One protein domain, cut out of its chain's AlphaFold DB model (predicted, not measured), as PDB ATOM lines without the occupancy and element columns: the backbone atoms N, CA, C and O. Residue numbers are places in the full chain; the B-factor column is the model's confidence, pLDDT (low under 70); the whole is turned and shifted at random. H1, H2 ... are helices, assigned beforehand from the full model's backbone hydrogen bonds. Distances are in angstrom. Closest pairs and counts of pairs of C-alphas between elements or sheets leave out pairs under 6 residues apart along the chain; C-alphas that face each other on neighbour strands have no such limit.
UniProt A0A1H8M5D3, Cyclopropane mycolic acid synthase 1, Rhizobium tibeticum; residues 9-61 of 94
ATOM      1  N   ASP A   9      55.586 -18.863 -16.119       95.62
ATOM      2  CA  ASP A   9      55.313 -17.450 -16.389       95.62
ATOM      3  C   ASP A   9      54.020 -17.024 -15.679       95.62
ATOM      4  O   ASP A   9      52.898 -17.348 -16.082       95.62
ATOM      5  N   ILE A  10      54.179 -16.324 -14.558       94.12
ATOM      6  CA  ILE A  10      53.050 -15.840 -13.759       94.12
ATOM      7  C   ILE A  10      52.341 -14.681 -14.473       94.12
ATOM      8  O   ILE A  10      51.122 -14.554 -14.350       94.12
ATOM      9  N   ALA A  11      53.069 -13.853 -15.228       94.50
ATOM     10  CA  ALA A  11      52.494 -12.696 -15.903       94.50
ATOM     11  C   ALA A  11      51.528 -13.145 -17.004       94.50
ATOM     12  O   ALA A  11      50.370 -12.728 -16.996       94.50
ATOM     13  N   LEU A  12      51.961 -14.074 -17.861       95.25
ATOM     14  CA  LEU A  12      51.121 -14.632 -18.922       95.25
ATOM     15  C   LEU A  12      49.906 -15.380 -18.356       95.25
ATOM     16  O   LEU A  12      48.793 -15.264 -18.873       95.25
ATOM     17  N   PHE A  13      50.100 -16.128 -17.267       93.88
ATOM     18  CA  PHE A  13      49.001 -16.803 -16.581       93.88
ATOM     19  C   PHE A  13      47.936 -15.809 -16.100       93.88
ATOM     20  O   PHE A  13      46.750 -16.032 -16.334       93.88
ATOM     21  N   LEU A  14      48.333 -14.701 -15.465       92.31
ATOM     22  CA  LEU A  14      47.396 -13.667 -15.014       92.31
ATOM     23  C   LEU A  14      46.757 -12.911 -16.191       92.31
ATOM     24  O   LEU A  14      45.557 -12.625 -16.149       92.31
ATOM     25  N   GLU A  15      47.520 -12.635 -17.249       94.62
ATOM     26  CA  GLU A  15      47.036 -11.984 -18.471       94.62
ATOM     27  C   GLU A  15      45.885 -12.766 -19.120       94.62
ATOM     28  O   GLU A  15      44.875 -12.170 -19.504       94.62
ATOM     29  N   LEU A  16      45.964 -14.103 -19.137       93.31
ATOM     30  CA  LEU A  16      44.882 -14.966 -19.618       93.31
ATOM     31  C   LEU A  16      43.545 -14.650 -18.926       93.31
ATOM     32  O   LEU A  16      42.517 -14.541 -19.599       93.31
ATOM     33  N   PHE A  17      43.534 -14.471 -17.603       90.56
ATOM     34  CA  PHE A  17      42.306 -14.151 -16.864       90.56
ATOM     35  C   PHE A  17      41.803 -12.736 -17.132       90.56
ATOM     36  O   PHE A  17      40.584 -12.528 -17.158       90.56
ATOM     37  N   LEU A  18      42.722 -11.783 -17.318       90.69
ATOM     38  CA  LEU A  18      42.399 -10.384 -17.600       90.69
ATOM     39  C   LEU A  18      41.752 -10.233 -18.983       90.69
ATOM     40  O   LEU A  18      40.712  -9.583 -19.098       90.69
ATOM     41  N   ILE A  19      42.304 -10.892 -20.007       94.69
ATOM     42  CA  ILE A  19      41.749 -10.885 -21.371       94.69
ATOM     43  C   ILE A  19      40.400 -11.619 -21.414       94.69
ATOM     44  O   ILE A  19      39.477 -11.186 -22.101       94.69
ATOM     45  N   ASN A  20      40.236 -12.688 -20.626       92.56
ATOM     46  CA  ASN A  20      38.989 -13.457 -20.535       92.56
ATOM     47  C   ASN A  20      38.053 -12.957 -19.419       92.56
ATOM     48  O   ASN A  20      37.333 -13.744 -18.796       92.56
ATOM     49  N   GLY A  21      38.044 -11.645 -19.162       85.75
ATOM     50  CA  GLY A  21      37.386 -11.032 -18.007       85.75
ATOM     51  C   GLY A  21      35.916 -11.422 -17.807       85.75
ATOM     52  O   GLY A  21      35.490 -11.612 -16.670       85.75
ATOM     53  N   GLU A  22      35.137 -11.619 -18.875       82.50
ATOM     54  CA  GLU A  22      33.740 -12.066 -18.758       82.50
ATOM     55  C   GLU A  22      33.621 -13.489 -18.199       82.50
ATOM     56  O   GLU A  22      32.905 -13.704 -17.213       82.50
ATOM     57  N   ALA A  23      34.356 -14.444 -18.777       82.69
ATOM     58  CA  ALA A  23      34.396 -15.825 -18.306       82.69
ATOM     59  C   ALA A  23      34.936 -15.877 -16.871       82.69
ATOM     60  O   ALA A  23      34.273 -16.423 -15.987       82.69
ATOM     61  N   THR A  24      36.059 -15.200 -16.611       80.19
ATOM     62  CA  THR A  24      36.644 -15.056 -15.273       80.19
ATOM     63  C   THR A  24      35.624 -14.504 -14.280       80.19
ATOM     64  O   THR A  24      35.446 -15.063 -13.199       80.19
ATOM     65  N   SER A  25      34.880 -13.455 -14.644       75.12
ATOM     66  CA  SER A  25      33.881 -12.847 -13.762       75.12
ATOM     67  C   SER A  25      32.713 -13.785 -13.457       75.12
ATOM     68  O   SER A  25      32.196 -13.765 -12.340       75.12
ATOM     69  N   LYS A  26      32.300 -14.627 -14.410       77.62
ATOM     70  CA  LYS A  26      31.222 -15.605 -14.225       77.62
ATOM     71  C   LYS A  26      31.626 -16.696 -13.232       77.62
ATOM     72  O   LYS A  26      30.819 -17.045 -12.374       77.62
ATOM     73  N   TYR A  27      32.868 -17.174 -13.308       72.75
ATOM     74  CA  TYR A  27      33.411 -18.157 -12.367       72.75
ATOM     75  C   TYR A  27      33.732 -17.543 -10.995       72.75
ATOM     76  O   TYR A  27      33.421 -18.143  -9.969       72.75
ATOM     77  N   ALA A  28      34.250 -16.312 -10.954       68.69
ATOM     78  CA  ALA A  28      34.537 -15.600  -9.708       68.69
ATOM     79  C   ALA A  28      33.268 -15.194  -8.930       68.69
ATOM     80  O   ALA A  28      33.308 -15.022  -7.715       68.69
ATOM     81  N   ARG A  29      32.117 -15.042  -9.604       62.81
ATOM     82  CA  ARG A  29      30.838 -14.625  -8.990       62.81
ATOM     83  C   ARG A  29      30.028 -15.766  -8.347       62.81
ATOM     84  O   ARG A  29      28.832 -15.576  -8.102       62.81
ATOM     85  N   GLY A  30      30.638 -16.911  -8.031       60.47
ATOM     86  CA  GLY A  30      30.000 -17.973  -7.237       60.47
ATOM     87  C   GLY A  30      29.342 -17.438  -5.948       60.47
ATOM     88  O   GLY A  30      29.962 -16.706  -5.183       60.47
ATOM     89  N   THR A  31      28.047 -17.739  -5.754       60.47
ATOM     90  CA  THR A  31      27.177 -17.353  -4.609       60.47
ATOM     91  C   THR A  31      27.367 -15.919  -4.073       60.47
ATOM     92  O   THR A  31      27.710 -15.674  -2.919       60.47
ATOM     93  N   SER A  32      27.074 -14.941  -4.932       62.38
ATOM     94  CA  SER A  32      27.358 -13.503  -4.770       62.38
ATOM     95  C   SER A  32      26.570 -12.726  -3.687       62.38
ATOM     96  O   SER A  32      26.693 -11.505  -3.606       62.38
ATOM     97  N   GLY A  33      25.736 -13.377  -2.870       65.75
ATOM     98  CA  GLY A  33      24.875 -12.698  -1.885       65.75
ATOM     99  C   GLY A  33      25.563 -12.468  -0.538       65.75
ATOM    100  O   GLY A  33      25.949 -11.350  -0.202       65.75
ATOM    101  N   ILE A  34      25.742 -13.550   0.224       72.00
ATOM    102  CA  ILE A  34      26.326 -13.523   1.575       72.00
ATOM    103  C   ILE A  34      27.799 -13.106   1.547       72.00
ATOM    104  O   ILE A  34      28.201 -12.259   2.341       72.00
ATOM    105  N   MET A  35      28.589 -13.611   0.592       69.69
ATOM    106  CA  MET A  35      30.018 -13.287   0.521       69.69
ATOM    107  C   MET A  35      30.267 -11.796   0.248       69.69
ATOM    108  O   MET A  35      31.181 -11.207   0.811       69.69
ATOM    109  N   ARG A  36      29.397 -11.128  -0.528       71.06
ATOM    110  CA  ARG A  36      29.473  -9.666  -0.723       71.06
ATOM    111  C   ARG A  36      29.180  -8.879   0.547       71.06
ATOM    112  O   ARG A  36      29.776  -7.824   0.747       71.06
ATOM    113  N   VAL A  37      28.244  -9.345   1.373       77.25
ATOM    114  CA  VAL A  37      27.926  -8.700   2.655       77.25
ATOM    115  C   VAL A  37      29.099  -8.862   3.619       77.25
ATOM    116  O   VAL A  37      29.519  -7.876   4.221       77.25
ATOM    117  N   VAL A  38      29.681 -10.061   3.689       80.19
ATOM    118  CA  VAL A  38      30.887 -10.338   4.484       80.19
ATOM    119  C   VAL A  38      32.055  -9.458   4.033       80.19
ATOM    120  O   VAL A  38      32.647  -8.775   4.865       80.19
ATOM    121  N   GLU A  39      32.330  -9.377   2.728       76.38
ATOM    122  CA  GLU A  39      33.395  -8.517   2.194       76.38
ATOM    123  C   GLU A  39      33.146  -7.029   2.460       76.38
ATOM    124  O   GLU A  39      34.075  -6.293   2.782       76.38
ATOM    125  N   ARG A  40      31.891  -6.570   2.391       77.56
ATOM    126  CA  ARG A  40      31.538  -5.176   2.688       77.56
ATOM    127  C   ARG A  40      31.744  -4.831   4.162       77.56
ATOM    128  O   ARG A  40      32.280  -3.765   4.460       77.56
ATOM    129  N   VAL A  41      31.356  -5.726   5.070       82.44
ATOM    130  CA  VAL A  41      31.599  -5.568   6.514       82.44
ATOM    131  C   VAL A  41      33.099  -5.617   6.806       82.44
ATOM    132  O   VAL A  41      33.605  -4.752   7.519       82.44
ATOM    133  N   ARG A  42      33.834  -6.553   6.194       77.75
ATOM    134  CA  ARG A  42      35.297  -6.643   6.295       77.75
ATOM    135  C   ARG A  42      35.967  -5.348   5.840       77.75
ATOM    136  O   ARG A  42      36.757  -4.784   6.588       77.75
ATOM    137  N   HIS A  43      35.607  -4.828   4.669       75.31
ATOM    138  CA  HIS A  43      36.138  -3.560   4.163       75.31
ATOM    139  C   HIS A  43      35.850  -2.376   5.090       75.31
ATOM    140  O   HIS A  43      36.733  -1.549   5.306       75.31
ATOM    141  N   TRP A  44      34.647  -2.304   5.664       74.50
ATOM    142  CA  TRP A  44      34.297  -1.256   6.623       74.50
ATOM    143  C   TRP A  44      35.149  -1.327   7.902       74.50
ATOM    144  O   TRP A  44      35.609  -0.297   8.389       74.50
ATOM    145  N   MET A  45      35.453  -2.534   8.391       74.00
ATOM    146  CA  MET A  45      36.353  -2.738   9.537       74.00
ATOM    147  C   MET A  45      37.822  -2.374   9.244       74.00
ATOM    148  O   MET A  45      38.585  -2.141  10.179       74.00
ATOM    149  N   HIS A  46      38.216  -2.282   7.970       64.50
ATOM    150  CA  HIS A  46      39.549  -1.854   7.524       64.50
ATOM    151  C   HIS A  46      39.583  -0.400   7.015       64.50
ATOM    152  O   HIS A  46      40.474  -0.034   6.247       64.50
ATOM    153  N   ALA A  47      38.635   0.446   7.430       67.19
ATOM    154  CA  ALA A  47      38.633   1.856   7.057       67.19
ATOM    155  C   ALA A  47      39.949   2.557   7.460       67.19
ATOM    156  O   ALA A  47      40.434   2.416   8.588       67.19
ATOM    157  N   ASN A  48      40.513   3.344   6.534       59.53
ATOM    158  CA  ASN A  48      41.753   4.103   6.724       59.53
ATOM    159  C   ASN A  48      41.551   5.265   7.714       59.53
ATOM    160  O   ASN A  48      41.413   6.426   7.344       59.53
ATOM    161  N   THR A  49      41.520   4.937   9.002       71.81
ATOM    162  CA  THR A  49      41.693   5.885  10.108       71.81
ATOM    163  C   THR A  49      43.179   5.998  10.441       71.81
ATOM    164  O   THR A  49      43.923   5.054  10.209       71.81
ATOM    165  N   LYS A  50      43.647   7.102  11.036       67.38
ATOM    166  CA  LYS A  50      45.080   7.302  11.357       67.38
ATOM    167  C   LYS A  50      45.696   6.131  12.153       67.38
ATOM    168  O   LYS A  50      46.829   5.729  11.901       67.38
ATOM    169  N   THR A  51      44.923   5.542  13.069       69.25
ATOM    170  CA  THR A  51      45.300   4.346  13.845       69.25
ATOM    171  C   THR A  51      45.217   3.058  13.011       69.25
ATOM    172  O   THR A  51      46.108   2.215  13.099       69.25
ATOM    173  N   GLY A  52      44.184   2.914  12.170       65.12
ATOM    174  CA  GLY A  52      44.020   1.786  11.247       65.12
ATOM    175  C   GLY A  52      45.108   1.737  10.174       65.12
ATOM    176  O   GLY A  52      45.667   0.678   9.924       65.12
ATOM    177  N   SER A  53      45.505   2.888   9.627       67.19
ATOM    178  CA  SER A  53      46.619   3.014   8.690       67.19
ATOM    179  C   SER A  53      47.933   2.574   9.330       67.19
ATOM    180  O   SER A  53      48.657   1.815   8.705       67.19
ATOM    181  N   LYS A  54      48.214   2.922  10.595       65.25
ATOM    182  CA  LYS A  54      49.416   2.424  11.295       65.25
ATOM    183  C   LYS A  54      49.438   0.889  11.401       65.25
ATOM    184  O   LYS A  54      50.489   0.289  11.212       65.25
ATOM    185  N   ARG A  55      48.284   0.260  11.657       64.81
ATOM    186  CA  ARG A  55      48.127  -1.208  11.704       64.81
ATOM    187  C   ARG A  55      48.135  -1.866  10.315       64.81
ATOM    188  O   ARG A  55      48.589  -2.993  10.185       64.81
ATOM    189  N   ASN A  56      47.655  -1.178   9.283       63.31
ATOM    190  CA  ASN A  56      47.702  -1.655   7.898       63.31
ATOM    191  C   ASN A  56      49.123  -1.533   7.311       63.31
ATOM    192  O   ASN A  56      49.535  -2.368   6.514       63.31
ATOM    193  N   ILE A  57      49.886  -0.515   7.727       60.38
ATOM    194  CA  ILE A  57      51.268  -0.273   7.287       60.38
ATOM    195  C   ILE A  57      52.258  -1.186   8.023       60.38
ATOM    196  O   ILE A  57      53.279  -1.533   7.447       60.38
ATOM    197  N   SER A  58      51.956  -1.664   9.240       60.50
ATOM    198  CA  SER A  58      52.851  -2.568   9.991       60.50
ATOM    199  C   SER A  58      53.034  -3.961   9.369       60.50
ATOM    200  O   SER A  58      53.761  -4.774   9.925       60.50
ATOM    201  N   ALA A  59      52.357  -4.256   8.257       57.81
ATOM    202  CA  ALA A  59      52.594  -5.442   7.433       57.81
ATOM    203  C   ALA A  59      53.527  -5.168   6.238       57.81
ATOM    204  O   ALA A  59      53.745  -6.057   5.418       57.81
ATOM    205  N   HIS A  60      54.057  -3.947   6.100       60.03
ATOM    206  CA  HIS A  60      55.157  -3.707   5.176       60.03
ATOM    207  C   HIS A  60      56.384  -4.418   5.728       60.03
ATOM    208  O   HIS A  60      56.826  -4.142   6.839       60.03
ATOM    209  N   TYR A  61      56.904  -5.355   4.942       59.50
ATOM    210  CA  TYR A  61      58.265  -5.836   5.098       59.50
ATOM    211  C   TYR A  61      59.192  -4.624   5.294       59.50
ATOM    212  O   TYR A  61      59.000  -3.610   4.616       59.50
TER     213      TYR A  61
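AT A GLANCE: This is residues 9 to 61 of the 94 residues of the protein "Cyclopropane mycolic acid synthase 1" of Rhizobium tibeticum (UniProt A0A1H8M5D3). The picture is an open, flat horseshoe of four helices strung one after another, with no helix packed on another and an empty middle. H3, the longest helix, makes the base with the links on either side of it; H1 and H2 make one arm, and H4 with residues 58 to 61 ends the other. The printed part has 53 residues, with H1, H2, H3 and H4 in that order and no named strand, and its class is all helix. The whole is extended, with a radius of gyration of the C-alphas of 16.1 A, and spans 39 by 32 by 11 A.

IN THESE COORDINATES: Find C-alpha 34 at (26.326, -13.523, 1.575); from there H3, residues 34 to 45, runs 16.7 A to C-alpha 45. Before it lies H2, residues 21 to 28. Earlier still, H1, residues 10 to 19, starts at C-alpha 10, at (53.050, -15.840, -13.759), and is 14.5 A long. After H3 comes H4, residues 50 to 57, ending at C-alpha 57, at (51.268, -0.273, 7.287).

HOW THE PARTS SIT: Start at H3: it is apart from H1, H2 and H4. Look next at H1 and H2, which are close but not clearly touching; their closest C-alphas, those of Phe 17 and Thr 24, are 6.0 A apart. Their lines are about perpendicular, at 79 degrees. H4 is apart from H1 and from H2. In H2, H3 and H4 every O i to N i+4 pair is within hydrogen-bond range; in H1, 5 of 6 are.

THE WHOLE: The two C-alphas farthest apart are those of Ala 23 and Thr 51, at 39.5 A. The printed part has no cut, and its three links between helices are tight. Residues 26 to 45, of which 26 to 28 belong to H2 and 34 to 45 to H3, are among those that stand free. In the B-factor column of this model, pLDDT is under 70 for 22 residues, among them 28 to 33 and 50 to 61.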